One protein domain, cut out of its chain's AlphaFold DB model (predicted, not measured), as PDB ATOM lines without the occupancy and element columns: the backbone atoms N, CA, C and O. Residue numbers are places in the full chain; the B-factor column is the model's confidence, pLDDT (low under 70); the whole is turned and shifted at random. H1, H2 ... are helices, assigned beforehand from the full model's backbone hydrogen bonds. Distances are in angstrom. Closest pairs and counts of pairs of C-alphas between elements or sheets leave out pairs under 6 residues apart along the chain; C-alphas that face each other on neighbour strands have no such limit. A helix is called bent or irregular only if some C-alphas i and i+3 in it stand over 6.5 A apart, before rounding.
ATOM      1  N   ASP A   8     383.347 324.412 198.318       91.19
ATOM      2  CA  ASP A   8     382.024 324.045 197.800       91.19
ATOM      3  C   ASP A   8     381.301 323.044 198.732       91.19
ATOM      4  O   ASP A   8     380.082 323.097 198.881       91.19
ATOM      5  N   GLU A   9     382.045 322.175 199.432       93.31
ATOM      6  CA  GLU A   9     381.492 321.255 200.438       93.31
ATOM      7  C   GLU A   9     380.981 321.996 201.686       93.31
ATOM      8  O   GLU A   9     379.928 321.660 202.225       93.31
ATOM      9  N   GLU A  10     381.698 323.020 202.153       93.12
ATOM     10  CA  GLU A  10     381.251 323.856 203.274       93.12
ATOM     11  C   GLU A  10     380.027 324.692 202.902       93.12
ATOM     12  O   GLU A  10     379.081 324.773 203.683       93.12
ATOM     13  N   VAL A  11     380.013 325.264 201.695       90.88
ATOM     14  CA  VAL A  11     378.844 325.976 201.165       90.88
ATOM     15  C   VAL A  11     377.645 325.034 201.089       90.88
ATOM     16  O   VAL A  11     376.563 325.384 201.558       90.88
ATOM     17  N   LYS A  12     377.839 323.809 200.588       89.12
ATOM     18  CA  LYS A  12     376.790 322.786 200.568       89.12
ATOM     19  C   LYS A  12     376.261 322.489 201.972       89.12
ATOM     20  O   LYS A  12     375.051 322.494 202.163       89.12
ATOM     21  N   LYS A  13     377.135 322.332 202.973       90.12
ATOM     22  CA  LYS A  13     376.724 322.137 204.378       90.12
ATOM     23  C   LYS A  13     375.877 323.299 204.906       90.12
ATOM     24  O   LYS A  13     374.920 323.060 205.636       90.12
ATOM     25  N   LEU A  14     376.194 324.545 204.544       87.12
ATOM     26  CA  LEU A  14     375.392 325.712 204.934       87.12
ATOM     27  C   LEU A  14     373.989 325.692 204.302       87.12
ATOM     28  O   LEU A  14     373.006 326.015 204.978       87.12
ATOM     29  N   TYR A  15     373.879 325.290 203.033       84.62
ATOM     30  CA  TYR A  15     372.586 325.095 202.371       84.62
ATOM     31  C   TYR A  15     371.805 323.924 202.973       84.62
ATOM     32  O   TYR A  15     370.635 324.095 203.299       84.62
ATOM     33  N   ASP A  16     372.452 322.787 203.232       85.25
ATOM     34  CA  ASP A  16     371.822 321.621 203.862       85.25
ATOM     35  C   ASP A  16     371.266 321.968 205.259       85.25
ATOM     36  O   ASP A  16     370.140 321.597 205.602       85.25
ATOM     37  N   LEU A  17     372.011 322.746 206.058       84.44
ATOM     38  CA  LEU A  17     371.548 323.271 207.352       84.44
ATOM     39  C   LEU A  17     370.343 324.209 207.203       84.44
ATOM     40  O   LEU A  17     369.425 324.195 208.025       84.44
ATOM     41  N   THR A  18     370.344 325.029 206.156       81.19
ATOM     42  CA  THR A  18     369.251 325.957 205.859       81.19
ATOM     43  C   THR A  18     367.990 325.197 205.447       81.19
ATOM     44  O   THR A  18     366.917 325.456 205.992       81.19
ATOM     45  N   PHE A  19     368.124 324.198 204.573       83.62
ATOM     46  CA  PHE A  19     367.039 323.301 204.190       83.62
ATOM     47  C   PHE A  19     366.473 322.547 205.398       83.62
ATOM     48  O   PHE A  19     365.258 322.436 205.539       83.62
ATOM     49  N   LEU A  20     367.324 322.095 206.326       85.38
ATOM     50  CA  LEU A  20     366.873 321.428 207.549       85.38
ATOM     51  C   LEU A  20     365.973 322.331 208.412       85.38
ATOM     52  O   LEU A  20     364.998 321.848 208.988       85.38
ATOM     53  N   ASN A  21     366.240 323.640 208.460       82.81
ATOM     54  CA  ASN A  21     365.367 324.594 209.149       82.81
ATOM     55  C   ASN A  21     364.003 324.743 208.462       82.81
ATOM     56  O   ASN A  21     362.988 324.800 209.155       82.81
ATOM     57  N   TYR A  22     363.950 324.772 207.128       84.12
ATOM     58  CA  TYR A  22     362.674 324.791 206.400       84.12
ATOM     59  C   TYR A  22     361.920 323.482 206.526       84.12
ATOM     60  O   TYR A  22     360.706 323.492 206.694       84.12
ATOM     61  N   LYS A  23     362.633 322.355 206.523       87.38
ATOM     62  CA  LYS A  23     362.049 321.056 206.823       87.38
ATOM     63  C   LYS A  23     361.414 321.073 208.214       87.38
ATOM     64  O   LYS A  23     360.270 320.669 208.342       87.38
ATOM     65  N   LYS A  24     362.082 321.632 209.229       87.62
ATOM     66  CA  LYS A  24     361.506 321.799 210.573       87.62
ATOM     67  C   LYS A  24     360.257 322.696 210.583       87.62
ATOM     68  O   LYS A  24     359.263 322.336 211.200       87.62
ATOM     69  N   GLN A  25     360.273 323.827 209.875       84.56
ATOM     70  CA  GLN A  25     359.083 324.684 209.735       84.56
ATOM     71  C   GLN A  25     357.937 323.958 209.017       84.56
ATOM     72  O   GLN A  25     356.786 324.053 209.428       84.56
ATOM     73  N   GLY A  26     358.253 323.199 207.966       87.94
ATOM     74  CA  GLY A  26     357.306 322.344 207.262       87.94
ATOM     75  C   GLY A  26     356.731 321.258 208.170       87.94
ATOM     76  O   GLY A  26     355.541 320.976 208.106       87.94
ATOM     77  N   GLU A  27     357.541 320.692 209.061       91.38
ATOM     78  CA  GLU A  27     357.114 319.717 210.066       91.38
ATOM     79  C   GLU A  27     356.106 320.332 211.042       91.38
ATOM     80  O   GLU A  27     355.025 319.779 211.241       91.38
ATOM     81  N   GLU A  28     356.431 321.499 211.606       88.50
ATOM     82  CA  GLU A  28     355.544 322.265 212.489       88.50
ATOM     83  C   GLU A  28     354.228 322.603 211.777       88.50
ATOM     84  O   GLU A  28     353.151 322.369 212.328       88.50
ATOM     85  N   PHE A  29     354.306 323.060 210.526       87.94
ATOM     86  CA  PHE A  29     353.149 323.346 209.685       87.94
ATOM     87  C   PHE A  29     352.273 322.105 209.447       87.94
ATOM     88  O   PHE A  29     351.057 322.163 209.641       87.94
ATOM     89  N   LEU A  30     352.864 320.970 209.068       89.38
ATOM     90  CA  LEU A  30     352.136 319.722 208.825       89.38
ATOM     91  C   LEU A  30     351.448 319.212 210.100       89.38
ATOM     92  O   LEU A  30     350.279 318.828 210.053       89.38
ATOM     93  N   VAL A  31     352.141 319.263 211.243       88.19
ATOM     94  CA  VAL A  31     351.596 318.851 212.548       88.19
ATOM     95  C   VAL A  31     350.435 319.751 212.971       88.19
ATOM     96  O   VAL A  31     349.384 319.243 213.362       88.19
ATOM     97  N   GLN A  32     350.584 321.074 212.857       86.75
ATOM     98  CA  GLN A  32     349.524 322.037 213.186       86.75
ATOM     99  C   GLN A  32     348.261 321.844 212.337       86.75
ATOM    100  O   GLN A  32     347.165 322.164 212.790       86.75
ATOM    101  N   ASN A  33     348.405 321.294 211.130       84.81
ATOM    102  CA  ASN A  33     347.305 321.046 210.202       84.81
ATOM    103  C   ASN A  33     346.862 319.572 210.159       84.81
ATOM    104  O   ASN A  33     346.158 319.164 209.239       84.81
ATOM    105  N   GLY A  34     347.233 318.777 211.171       85.75
ATOM    106  CA  GLY A  34     346.681 317.437 211.396       85.75
ATOM    107  C   GLY A  34     347.271 316.318 210.533       85.75
ATOM    108  O   GLY A  34     346.696 315.231 210.482       85.75
ATOM    109  N   VAL A  35     348.410 316.535 209.870       84.75
ATOM    110  CA  VAL A  35     349.098 315.483 209.106       84.75
ATOM    111  C   VAL A  35     349.923 314.613 210.061       84.75
ATOM    112  O   VAL A  35     350.886 315.082 210.670       84.75
ATOM    113  N   SER A  36     349.549 313.336 210.199       84.38
ATOM    114  CA  SER A  36     350.211 312.400 211.120       84.38
ATOM    115  C   SER A  36     351.622 312.013 210.662       84.38
ATOM    116  O   SER A  36     351.835 311.677 209.495       84.38
ATOM    117  N   LYS A  37     352.564 311.982 211.615       85.69
ATOM    118  CA  LYS A  37     353.948 311.512 211.419       85.69
ATOM    119  C   LYS A  37     354.046 310.020 211.103       85.69
ATOM    120  O   LYS A  37     355.015 309.599 210.486       85.69
ATOM    121  N   ASP A  38     353.036 309.240 211.487       82.44
ATOM    122  CA  ASP A  38     353.019 307.784 211.304       82.44
ATOM    123  C   ASP A  38     352.632 307.366 209.874       82.44
ATOM    124  O   ASP A  38     352.630 306.182 209.535       82.44
ATOM    125  N   LEU A  39     352.290 308.329 209.008       82.50
ATOM    126  CA  LEU A  39     352.006 308.063 207.603       82.50
ATOM    127  C   LEU A  39     353.284 307.614 206.886       82.50
ATOM    128  O   LEU A  39     354.292 308.315 206.889       82.50
ATOM    129  N   SER A  40     353.215 306.500 206.156       84.56
ATOM    130  CA  SER A  40     354.338 305.988 205.348       84.56
ATOM    131  C   SER A  40     354.836 306.980 204.285       84.56
ATOM    132  O   SER A  40     355.953 306.860 203.783       84.56
ATOM    133  N   SER A  41     354.018 307.977 203.940       87.69
ATOM    134  CA  SER A  41     354.347 309.058 203.016       87.69
ATOM    135  C   SER A  41     354.875 310.335 203.679       87.69
ATOM    136  O   SER A  41     355.217 311.270 202.954       87.69
ATOM    137  N   TYR A  42     354.900 310.417 205.015       89.69
ATOM    138  CA  TYR A  42     355.158 311.657 205.750       89.69
ATOM    139  C   TYR A  42     356.476 312.312 205.338       89.69
ATOM    140  O   TYR A  42     356.486 313.479 204.962       89.69
ATOM    141  N   ASP A  43     357.568 311.546 205.281       91.44
ATOM    142  CA  ASP A  43     358.887 312.069 204.903       91.44
ATOM    143  C   ASP A  43     358.936 312.644 203.483       91.44
ATOM    144  O   ASP A  43     359.628 313.634 203.234       91.44
ATOM    145  N   LYS A  44     358.198 312.043 202.541       91.81
ATOM    146  CA  LYS A  44     358.120 312.540 201.159       91.81
ATOM    147  C   LYS A  44     357.390 313.881 201.113       91.81
ATOM    148  O   LYS A  44     357.898 314.819 200.507       91.81
ATOM    149  N   VAL A  45     356.248 313.970 201.795       91.50
ATOM    150  CA  VAL A  45     355.446 315.198 201.896       91.50
ATOM    151  C   VAL A  45     356.235 316.294 202.611       91.50
ATOM    152  O   VAL A  45     356.322 317.410 202.113       91.50
ATOM    153  N   LEU A  46     356.878 315.963 203.731       93.31
ATOM    154  CA  LEU A  46     357.704 316.875 204.515       93.31
ATOM    155  C   LEU A  46     358.874 317.445 203.703       93.31
ATOM    156  O   LEU A  46     359.125 318.647 203.749       93.31
ATOM    157  N   ASN A  47     359.577 316.606 202.937       92.50
ATOM    158  CA  ASN A  47     360.658 317.073 202.068       92.50
ATOM    159  C   ASN A  47     360.142 318.051 201.000       92.50
ATOM    160  O   ASN A  47     360.779 319.077 200.771       92.50
ATOM    161  N   SER A  48     358.998 317.765 200.373       93.38
ATOM    162  CA  SER A  48     358.417 318.657 199.364       93.38
ATOM    163  C   SER A  48     357.903 319.968 199.957       93.38
ATOM    164  O   SER A  48     358.189 321.028 199.410       93.38
ATOM    165  N   VAL A  49     357.242 319.937 201.120       90.31
ATOM    166  CA  VAL A  49     356.839 321.158 201.846       90.31
ATOM    167  C   VAL A  49     358.060 321.990 202.247       90.31
ATOM    168  O   VAL A  49     358.057 323.203 202.058       90.31
ATOM    169  N   GLY A  50     359.137 321.354 202.719       89.31
ATOM    170  CA  GLY A  50     360.397 322.040 203.014       89.31
ATOM    171  C   GLY A  50     360.977 322.764 201.793       89.31
ATOM    172  O   GLY A  50     361.368 323.925 201.900       89.31
ATOM    173  N   LYS A  51     360.971 322.122 200.615       89.31
ATOM    174  CA  LYS A  51     361.429 322.736 199.356       89.31
ATOM    175  C   LYS A  51     360.508 323.845 198.855       89.31
ATOM    176  O   LYS A  51     360.981 324.821 198.280       89.31
ATOM    177  N   ILE A  52     359.201 323.712 199.074       87.88
ATOM    178  CA  ILE A  52     358.228 324.767 198.786       87.88
ATOM    179  C   ILE A  52     358.530 325.997 199.650       87.88
ATOM    180  O   ILE A  52     358.649 327.093 199.112       87.88
ATOM    181  N   PHE A  53     358.744 325.829 200.957       85.56
ATOM    182  CA  PHE A  53     359.082 326.938 201.858       85.56
ATOM    183  C   PHE A  53     360.427 327.584 201.507       85.56
ATOM    184  O   PHE A  53     360.547 328.809 201.521       85.56
ATOM    185  N   GLU A  54     361.423 326.779 201.135       82.75
ATOM    186  CA  GLU A  54     362.690 327.273 200.594       82.75
ATOM    187  C   GLU A  54     362.479 328.094 199.312       82.75
ATOM    188  O   GLU A  54     362.991 329.207 199.205       82.75
ATOM    189  N   THR A  55     361.677 327.588 198.372       79.00
ATOM    190  CA  THR A  55     361.326 328.282 197.124       79.00
ATOM    191  C   THR A  55     360.639 329.614 197.417       79.00
ATOM    192  O   THR A  55     361.041 330.644 196.879       79.00
ATOM    193  N   CYS A  56     359.662 329.634 198.326       75.06
ATOM    194  CA  CYS A  56     359.009 330.865 198.765       75.06
ATOM    195  C   CYS A  56     360.012 331.870 199.329       75.06
ATOM    196  O   CYS A  56     359.996 333.030 198.929       75.06
ATOM    197  N   ALA A  57     360.928 331.431 200.193       71.38
ATOM    198  CA  ALA A  57     361.952 332.304 200.753       71.38
ATOM    199  C   ALA A  57     362.899 332.874 199.681       71.38
ATOM    200  O   ALA A  57     363.230 334.058 199.735       71.38
ATOM    201  N   ILE A  58     363.298 332.065 198.692       70.19
ATOM    202  CA  ILE A  58     364.153 332.492 197.569       70.19
ATOM    203  C   ILE A  58     363.466 333.574 196.726       70.19
ATOM    204  O   ILE A  58     364.111 334.551 196.346       70.19
ATOM    205  N   TYR A  59     362.169 333.419 196.454       67.31
ATOM    206  CA  TYR A  59     361.391 334.357 195.639       67.31
ATOM    207  C   TYR A  59     360.720 335.480 196.451       67.31
ATOM    208  O   TYR A  59     359.994 336.288 195.879       67.31
ATOM    209  N   GLY A  60     360.954 335.553 197.767       62.31
ATOM    210  CA  GLY A  60     360.335 336.558 198.639       62.31
ATOM    211  C   GLY A  60     358.813 336.415 198.772       62.31
ATOM    212  O   GLY A  60     358.129 337.397 199.049       62.31
ATOM    213  N   MET A  61     358.276 335.213 198.557       69.25
ATOM    214  CA  MET A  61     356.857 334.911 198.738       69.25
ATOM    215  C   MET A  61     356.550 334.736 200.227       69.25
ATOM    216  O   MET A  61     357.255 334.009 200.931       69.25
ATOM    217  N   ASP A  62     355.486 335.382 200.701       63.94
ATOM    218  CA  ASP A  62     355.002 335.190 202.066       63.94
ATOM    219  C   ASP A  62     354.299 333.831 202.186       63.94
ATOM    220  O   ASP A  62     353.434 333.487 201.378       63.94
ATOM    221  N   ILE A  63     354.694 333.051 203.192       67.06
ATOM    222  CA  ILE A  63     354.091 331.754 203.507       67.06
ATOM    223  C   ILE A  63     352.853 331.956 204.397       67.06
ATOM    224  O   ILE A  63     351.937 331.148 204.356       67.06
ATOM    225  N   GLU A  64     352.813 333.010 205.217       55.12
ATOM    226  CA  GLU A  64     351.903 333.138 206.366       55.12
ATOM    227  C   GLU A  64     350.653 333.985 206.117       55.12
ATOM    228  O   GLU A  64     349.800 334.037 206.999       55.12
ATOM    229  N   ASP A  65     350.478 334.540 204.915       48.88
ATOM    230  CA  ASP A  65     349.228 335.194 204.513       48.88
ATOM    231  C   ASP A  65     348.994 336.555 205.202       48.88
ATOM    232  O   ASP A  65     348.070 336.750 205.990       48.88
ATOM    233  N   ASN A  66     349.795 337.561 204.855       42.97
ATOM    234  CA  ASN A  66     349.248 338.910 204.725       42.97
ATOM    235  C   ASN A  66     349.120 339.194 203.236       42.97
ATOM    236  O   ASN A  66     350.098 339.032 202.514       42.97
ATOM    237  N   LYS A  67     347.934 339.617 202.777       43.22
ATOM    238  CA  LYS A  67     347.688 340.075 201.401       43.22
ATOM    239  C   LYS A  67     348.805 341.005 200.925       43.22
ATOM    240  O   LYS A  67     348.730 342.221 201.086       43.22
ATOM    241  N   ASN A  68     349.811 340.441 200.279       42.97
ATOM    242  CA  ASN A  68     350.774 341.186 199.508       42.97
ATOM    243  C   ASN A  68     350.154 341.315 198.122       42.97
ATOM    244  O   ASN A  68     350.471 340.558 197.210       42.97
ATOM    245  N   SER A  69     349.203 342.245 197.988       40.72
ATOM    246  CA  SER A  69     348.605 342.601 196.704       40.72
ATOM    247  C   SER A  69     349.627 343.360 195.849       40.72
ATOM    248  O   SER A  69     349.550 344.573 195.627       40.72
ATOM    249  N   TYR A  70     350.618 342.630 195.344       47.34
ATOM    250  CA  TYR A  70     351.493 343.132 194.300       47.34
ATOM    251  C   TYR A  70     350.698 343.141 192.986       47.34
ATOM    252  O   TYR A  70     350.379 342.109 192.410       47.34
ATOM    253  N   ASP A  71     350.313 344.342 192.557       40.91
ATOM    254  CA  ASP A  71     349.720 344.671 191.249       40.91
ATOM    255  C   ASP A  71     348.643 343.716 190.712       40.91
ATOM    256  O   ASP A  71     348.720 343.242 189.577       40.91
ATOM    257  N   GLY A  72     347.602 343.466 191.513       42.50
ATOM    258  CA  GLY A  72     346.426 342.717 191.059       42.50
ATOM    259  C   GLY A  72     346.663 341.216 190.868       42.50
ATOM    260  O   GLY A  72     345.855 340.563 190.215       42.50
ATOM    261  N   PHE A  73     347.745 340.671 191.430       43.31
ATOM    262  CA  PHE A  73     347.947 339.234 191.572       43.31
ATOM    263  C   PHE A  73     347.468 338.796 192.960       43.31
ATOM    264  O   PHE A  73     348.176 338.986 193.948       43.31
ATOM    265  N   ASP A  74     346.275 338.204 193.033       44.91
ATOM    266  CA  ASP A  74     345.935 337.297 194.133       44.91
ATOM    267  C   ASP A  74     346.729 336.007 193.881       44.91
ATOM    268  O   ASP A  74     346.285 335.103 193.175       44.91
ATOM    269  N   ILE A  75     347.966 335.948 194.384       48.94
ATOM    270  CA  ILE A  75     348.545 334.642 194.691       48.94
ATOM    271  C   ILE A  75     347.782 334.198 195.930       48.94
ATOM    272  O   ILE A  75     347.990 334.759 197.007       48.94
ATOM    273  N   ASP A  76     346.863 333.246 195.755       52.50
ATOM    274  CA  ASP A  76     346.278 332.533 196.883       52.50
ATOM    275  C   ASP A  76     347.418 332.115 197.813       52.50
ATOM    276  O   ASP A  76     348.472 331.663 197.358       52.50
ATOM    277  N   SER A  77     347.224 332.319 199.114       68.19
ATOM    278  CA  SER A  77     348.164 331.934 200.161       68.19
ATOM    279  C   SER A  77     348.849 330.616 199.816       68.19
ATOM    280  O   SER A  77     348.171 329.594 199.698       68.19
ATOM    281  N   VAL A  78     350.180 330.603 199.657       75.56
ATOM    282  CA  VAL A  78     350.923 329.360 199.363       75.56
ATOM    283  C   VAL A  78     350.569 328.284 200.392       75.56
ATOM    284  O   VAL A  78     350.431 327.106 200.071       75.56
ATOM    285  N   LYS A  79     350.328 328.703 201.634       79.12
ATOM    286  CA  LYS A  79     349.796 327.870 202.709       79.12
ATOM    287  C   LYS A  79     348.415 327.303 202.380       79.12
ATOM    288  O   LYS A  79     348.218 326.102 202.523       79.12
ATOM    289  N   GLY A  80     347.482 328.128 201.913       80.00
ATOM    290  CA  GLY A  80     346.165 327.700 201.429       80.00
ATOM    291  C   GLY A  80     346.243 326.685 200.284       80.00
ATOM    292  O   GLY A  80     345.574 325.651 200.339       80.00
ATOM    293  N   ASP A  81     347.120 326.923 199.310       83.81
ATOM    294  CA  ASP A  81     347.397 326.004 198.205       83.81
ATOM    295  C   ASP A  81     347.922 324.652 198.713       83.81
ATOM    296  O   ASP A  81     347.369 323.603 198.376       83.81
ATOM    297  N   ILE A  82     348.939 324.655 199.583       86.25
ATOM    298  CA  ILE A  82     349.480 323.425 200.180       86.25
ATOM    299  C   ILE A  82     348.386 322.686 200.961       86.25
ATOM    300  O   ILE A  82     348.253 321.474 200.819       86.25
ATOM    301  N   LEU A  83     347.565 323.386 201.753       85.94
ATOM    302  CA  LEU A  83     346.467 322.771 202.510       85.94
ATOM    303  C   LEU A  83     345.395 322.161 201.605       85.94
ATOM    304  O   LEU A  83     344.837 321.119 201.943       85.94
ATOM    305  N   SER A  84     345.098 322.795 200.472       86.00
ATOM    306  CA  SER A  84     344.176 322.261 199.466       86.00
ATOM    307  C   SER A  84     344.721 320.965 198.866       86.00
ATOM    308  O   SER A  84     344.039 319.941 198.836       86.00
ATOM    309  N   VAL A  85     346.000 320.977 198.490       88.81
ATOM    310  CA  VAL A  85     346.703 319.824 197.923       88.81
ATOM    311  C   VAL A  85     346.808 318.669 198.931       88.81
ATOM    312  O   VAL A  85     346.595 317.511 198.566       88.81
ATOM    313  N   LEU A  86     347.061 318.967 200.210       86.19
ATOM    314  CA  LEU A  86     347.141 317.977 201.292       86.19
ATOM    315  C   LEU A  86     345.808 317.271 201.590       86.19
ATOM    316  O   LEU A  86     345.827 316.190 202.168       86.19
ATOM    317  N   LYS A  87     344.666 317.855 201.203       86.81
ATOM    318  CA  LYS A  87     343.332 317.245 201.353       86.81
ATOM    319  C   LYS A  87     342.953 316.306 200.202       86.81
ATOM    320  O   LYS A  87     341.882 315.709 200.256       86.81
ATOM    321  N   SER A  88     343.774 316.212 199.154       85.62
ATOM    322  CA  SER A  88     343.504 315.342 198.004       85.62
ATOM    323  C   SER A  88     343.863 313.878 198.282       85.62
ATOM    324  O   SER A  88     344.784 313.596 199.046       85.62
ATOM    325  N   ASP A  89     343.182 312.945 197.611       81.69
ATOM    326  CA  ASP A  89     343.416 311.499 197.770       81.69
ATOM    327  C   ASP A  89     344.839 311.059 197.345       81.69
ATOM    328  O   ASP A  89     345.357 310.066 197.851       81.69
ATOM    329  N   ASN A  90     345.498 311.831 196.465       86.56
ATOM    330  CA  ASN A  90     346.888 311.641 196.017       86.56
ATOM    331  C   ASN A  90     347.810 312.771 196.518       86.56
ATOM    332  O   ASN A  90     348.643 313.297 195.773       86.56
ATOM    333  N   HIS A  91     347.682 313.156 197.791       84.94
ATOM    334  CA  HIS A  91     348.402 314.293 198.383       84.94
ATOM    335  C   HIS A  91     349.921 314.267 198.157       84.94
ATOM    336  O   HIS A  91     350.522 315.319 197.976       84.94
ATOM    337  N   VAL A  92     350.563 313.095 198.109       87.12
ATOM    338  CA  VAL A  92     352.018 312.984 197.870       87.12
ATOM    339  C   VAL A  92     352.410 313.487 196.481       87.12
ATOM    340  O   VAL A  92     353.276 314.352 196.357       87.12
ATOM    341  N   GLU A  93     351.769 312.955 195.441       90.69
ATOM    342  CA  GLU A  93     352.022 313.335 194.046       90.69
ATOM    343  C   GLU A  93     351.594 314.780 193.801       90.69
ATOM    344  O   GLU A  93     352.265 315.523 193.089       90.69
ATOM    345  N   ALA A  94     350.502 315.200 194.439       89.75
ATOM    346  CA  ALA A  94     349.964 316.536 194.292       89.75
ATOM    347  C   ALA A  94     350.875 317.601 194.944       89.75
ATOM    348  O   ALA A  94     351.117 318.639 194.328       89.75
ATOM    349  N   VAL A  95     351.460 317.340 196.126       90.00
ATOM    350  CA  VAL A  95     352.443 318.250 196.757       90.00
ATOM    351  C   VAL A  95     353.746 318.289 195.954       90.00
ATOM    352  O   VAL A  95     354.313 319.363 195.774       90.00
ATOM    353  N   GLN A  96     354.208 317.157 195.416       92.19
ATOM    354  CA  GLN A  96     355.394 317.119 194.548       92.19
ATOM    355  C   GLN A  96     355.177 317.861 193.227       92.19
ATOM    356  O   GLN A  96     356.069 318.559 192.746       92.19
ATOM    357  N   LYS A  97     353.984 317.744 192.643       91.12
ATOM    358  CA  LYS A  97     353.594 318.524 191.470       91.12
ATOM    359  C   LYS A  97     353.568 320.016 191.800       91.12
ATOM    360  O   LYS A  97     354.133 320.802 191.050       91.12
ATOM    361  N   TYR A  98     353.000 320.396 192.944       88.81
ATOM    362  CA  TYR A  98     353.004 321.784 193.405       88.81
ATOM    363  C   TYR A  98     354.423 322.325 193.628       88.81
ATOM    364  O   TYR A  98     354.721 323.429 193.194       88.81
ATOM    365  N   GLU A  99     355.322 321.544 194.239       89.94
ATOM    366  CA  GLU A  99     356.750 321.873 194.392       89.94
ATOM    367  C   GLU A  99     357.397 322.230 193.042       89.94
ATOM    368  O   GLU A  99     358.107 323.227 192.943       89.94
ATOM    369  N   GLN A 100     357.129 321.443 191.995       86.56
ATOM    370  CA  GLN A 100     357.672 321.671 190.652       86.56
ATOM    371  C   GLN A 100     357.006 322.849 189.930       86.56
ATOM    372  O   GLN A 100     357.660 323.568 189.173       86.56
ATOM    373  N   GLU A 101     355.707 323.046 190.153       82.31
ATOM    374  CA  GLU A 101     354.931 324.119 189.541       82.31
ATOM    375  C   GLU A 101     355.129 325.459 190.236       82.31
ATOM    376  O   GLU A 101     354.958 326.476 189.585       82.31
ATOM    377  N   LEU A 102     355.500 325.518 191.514       80.75
ATOM    378  CA  LEU A 102     355.593 326.769 192.272       80.75
ATOM    379  C   LEU A 102     356.550 327.801 191.638       80.75
ATOM    380  O   LEU A 102     356.133 328.949 191.467       80.75
ATOM    381  N   PRO A 103     357.767 327.436 191.177       73.56
ATOM    382  CA  PRO A 103     358.603 328.351 190.396       73.56
ATOM    383  C   PRO A 103     357.948 328.818 189.086       73.56
ATOM    384  O   PRO A 103     358.258 329.900 188.593       73.56
ATOM    385  N   ILE A 104     357.060 328.003 188.503       68.69
ATOM    386  CA  ILE A 104     356.280 328.339 187.305       68.69
ATOM    387  C   ILE A 104     355.066 329.192 187.677       68.69
ATOM    388  O   ILE A 104     354.765 330.107 186.940       68.69
ATOM    389  N   LYS A 105     354.390 328.977 188.811       65.81
ATOM    390  CA  LYS A 105     353.313 329.842 189.324       65.81
ATOM    391  C   LYS A 105     353.836 331.234 189.674       65.81
ATOM    392  O   LYS A 105     353.136 332.218 189.464       65.81
ATOM    393  N   ALA A 106     355.111 331.342 190.042       66.62
ATOM    394  CA  ALA A 106     355.858 332.599 190.057       66.62
ATOM    395  C   ALA A 106     356.166 333.151 188.637       66.62
ATOM    396  O   ALA A 106     357.091 333.947 188.467       66.62
ATOM    397  N   HIS A 107     355.400 332.751 187.607       61.69
ATOM    398  CA  HIS A 107     355.724 332.865 186.177       61.69
ATOM    399  C   HIS A 107     356.171 334.257 185.778       61.69
ATOM    400  O   HIS A 107     357.216 334.417 185.162       61.69
ATOM    401  N   ARG A 108     355.388 335.266 186.167       61.25
ATOM    402  CA  ARG A 108     355.619 336.655 185.778       61.25
ATOM    403  C   ARG A 108     356.922 337.188 186.364       61.25
ATOM    404  O   ARG A 108     357.620 337.948 185.701       61.25
ATOM    405  N   TYR A 109     357.267 336.762 187.578       64.88
ATOM    406  CA  TYR A 109     358.544 337.103 188.195       64.88
ATOM    407  C   TYR A 109     359.697 336.459 187.428       64.88
ATOM    408  O   TYR A 109     360.656 337.141 187.077       64.88
ATOM    409  N   LYS A 110     359.566 335.171 187.097       71.69
ATOM    410  CA  LYS A 110     360.561 334.441 186.312       71.69
ATOM    411  C   LYS A 110     360.736 335.021 184.906       71.69
ATOM    412  O   LYS A 110     361.861 335.237 184.490       71.69
ATOM    413  N   GLU A 111     359.658 335.350 184.201       73.50
ATOM    414  CA  GLU A 111     359.722 335.963 182.869       73.50
ATOM    415  C   GLU A 111     360.394 337.342 182.896       73.50
ATOM    416  O   GLU A 111     361.240 337.641 182.054       73.50
ATOM    417  N   LEU A 112     360.039 338.190 183.868       71.62
ATOM    418  CA  LEU A 112     360.674 339.499 184.054       71.62
ATOM    419  C   LEU A 112     362.157 339.362 184.410       71.62
ATOM    420  O   LEU A 112     362.986 340.126 183.908       71.62
ATOM    421  N   LEU A 113     362.487 338.386 185.254       75.62
ATOM    422  CA  LEU A 113     363.848 338.056 185.645       75.62
ATOM    423  C   LEU A 113     364.666 337.572 184.444       75.62
ATOM    424  O   LEU A 113     365.703 338.160 184.146       75.62
ATOM    425  N   ASP A 114     364.160 336.586 183.706       82.00
ATOM    426  CA  ASP A 114     364.789 336.034 182.505       82.00
ATOM    427  C   ASP A 114     364.981 337.130 181.450       82.00
ATOM    428  O   ASP A 114     366.052 337.248 180.853       82.00
ATOM    429  N   LYS A 115     363.982 337.999 181.253       83.94
ATOM    430  CA  LYS A 115     364.087 339.150 180.348       83.94
ATOM    431  C   LYS A 115     365.170 340.135 180.791       83.94
ATOM    432  O   LYS A 115     365.966 340.560 179.958       83.94
ATOM    433  N   THR A 116     365.224 340.479 182.079       81.44
ATOM    434  CA  THR A 116     366.238 341.389 182.649       81.44
ATOM    435  C   THR A 116     367.643 340.807 182.472       81.44
ATOM    436  O   THR A 116     368.549 341.499 182.009       81.44
ATOM    437  N   ILE A 117     367.814 339.518 182.776       86.94
ATOM    438  CA  ILE A 117     369.081 338.798 182.618       86.94
ATOM    439  C   ILE A 117     369.505 338.782 181.151       86.94
ATOM    440  O   ILE A 117     370.621 339.192 180.836       86.94
ATOM    441  N   ASN A 118     368.615 338.378 180.243       90.69
ATOM    442  CA  ASN A 118     368.915 338.307 178.814       90.69
ATOM    443  C   ASN A 118     369.265 339.685 178.238       90.69
ATOM    444  O   ASN A 118     370.244 339.814 177.505       90.69
ATOM    445  N   ASN A 119     368.522 340.731 178.603       87.62
ATOM    446  CA  ASN A 119     368.815 342.098 178.173       87.62
ATOM    447  C   ASN A 119     370.178 342.579 178.687       87.62
ATOM    448  O   ASN A 119     370.968 343.118 177.909       87.62
ATOM    449  N   GLY A 120     370.476 342.358 179.969       87.62
ATOM    450  CA  GLY A 120     371.767 342.712 180.557       87.62
ATOM    451  C   GLY A 120     372.933 341.954 179.917       87.62
ATOM    452  O   GLY A 120     373.947 342.556 179.568       87.62
ATOM    453  N   LEU A 121     372.776 340.650 179.672       91.69
ATOM    454  CA  LEU A 121     373.775 339.821 178.989       91.69
ATOM    455  C   LEU A 121     374.001 340.250 177.534       91.69
ATOM    456  O   LEU A 121     375.147 340.308 177.092       91.69
ATOM    457  N   ASN A 122     372.941 340.611 176.808       91.38
ATOM    458  CA  ASN A 122     373.051 341.138 175.446       91.38
ATOM    459  C   ASN A 122     373.821 342.468 175.423       91.38
ATOM    460  O   ASN A 122     374.686 342.670 174.573       91.38
ATOM    461  N   LYS A 123     373.556 343.357 176.388       87.56
ATOM    462  CA  LYS A 123     374.284 344.624 176.550       87.56
ATOM    463  C   LYS A 123     375.742 344.410 176.973       87.56
ATOM    464  O   LYS A 123     376.602 345.176 176.548       87.56
ATOM    465  N   LYS A 124     376.041 343.373 177.766       87.19
ATOM    466  CA  LYS A 124     377.371 343.091 178.345       87.19
ATOM    467  C   LYS A 124     378.504 343.087 177.321       87.19
ATOM    468  O   LYS A 124     379.602 343.546 177.630       87.19
ATOM    469  N   GLN A 125     378.239 342.629 176.094       81.06
ATOM    470  CA  GLN A 125     379.230 342.619 175.011       81.06
ATOM    471  C   GLN A 125     379.779 344.019 174.691       81.06
ATOM    472  O   GLN A 125     380.958 344.148 174.379       81.06
ATOM    473  N   ALA A 126     378.958 345.067 174.817       80.56
ATOM    474  CA  ALA A 126     379.379 346.445 174.570       80.56
ATOM    475  C   ALA A 126     380.280 347.011 175.682       80.56
ATOM    476  O   ALA A 126     381.070 347.919 175.427       80.56
ATOM    477  N   PHE A 127     380.167 346.487 176.904       77.94
ATOM    478  CA  PHE A 127     380.882 346.996 178.078       77.94
ATOM    479  C   PHE A 127     382.156 346.207 178.396       77.94
ATOM    480  O   PHE A 127     383.083 346.783 178.960       77.94
ATOM    481  N   ASN A 128     382.208 344.920 178.026       83.81
ATOM    482  CA  ASN A 128     383.340 344.015 178.249       83.81
ATOM    483  C   ASN A 128     383.937 344.117 179.676       83.81
ATOM    484  O   ASN A 128     385.095 344.518 179.838       83.81
TER     485      ASN A 128
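What this domain is: This is residues 8 to 128 of the 633 residues of an uncharacterized protein of Alphaproteobacteria bacterium ADurb.Bin438 (UniProt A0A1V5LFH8). Helices H2, H3 and H4 lie side by side as a small triangular core, H1 crosses H2, and two helical arms stick out of this body: residues 8 to 17 of H1 and residues 111 to 127 of H5. The 121 printed residues, with five named helices in the order H1 to H5 and no named strand, are all helix by class. The whole is loose, with a radius of gyration of the C-alphas of 17.2 A and spans of 59 by 42 by 25 A.

How they stand to each other: H1, residues 8 to 32, touches H2, residues 42 to 59, with residues 19 to 30 alone; the closest C-alphas, of Lys 23 and Gly 50, are 4.3 A apart. They run opposite ways at a steep tilt of 67 degrees, only just short of perpendicular. H2 touches H4, residues 91 to 105, the same way at a shallow tilt of 12 degrees, closest at the C-alphas of Ile 52 and Glu 99, 5.5 A. H3, residues 78 to 86, and H4 form a hairpin at 30 degrees, closest at the C-alphas of Val 85 and His 91, 5.8 A. H5, residues 107 to 127, is close to H4 but not clearly touching: the C-alphas of Ile 104 and Lys 110 are 7.5 A apart. Every O i to N i+4 pair is within hydrogen-bond range in H1, H2 and H3, against 9 of 11 in H4 and 14 of 17 in H5.

Where its parts are: H1 measures 36.0 A from C-alpha 8 at (382.024, 324.045, 197.800), H2 25.6 A, H3 12.1 A and H4 18.7 A. H4 is only just irregular, C-alphas 100 and 103 being 6.7 A apart. H5 measures 30.0 A, to C-alpha 127 at (380.882, 346.996, 178.078).

The domain as a whole: The farthest C-alphas, of Asp 38 and Ala 126, are 59.5 A apart. The printed part has no cut; the link from H2 to H3 is long. pLDDT is under 70 at residues 59 to 77 and 104 to 109.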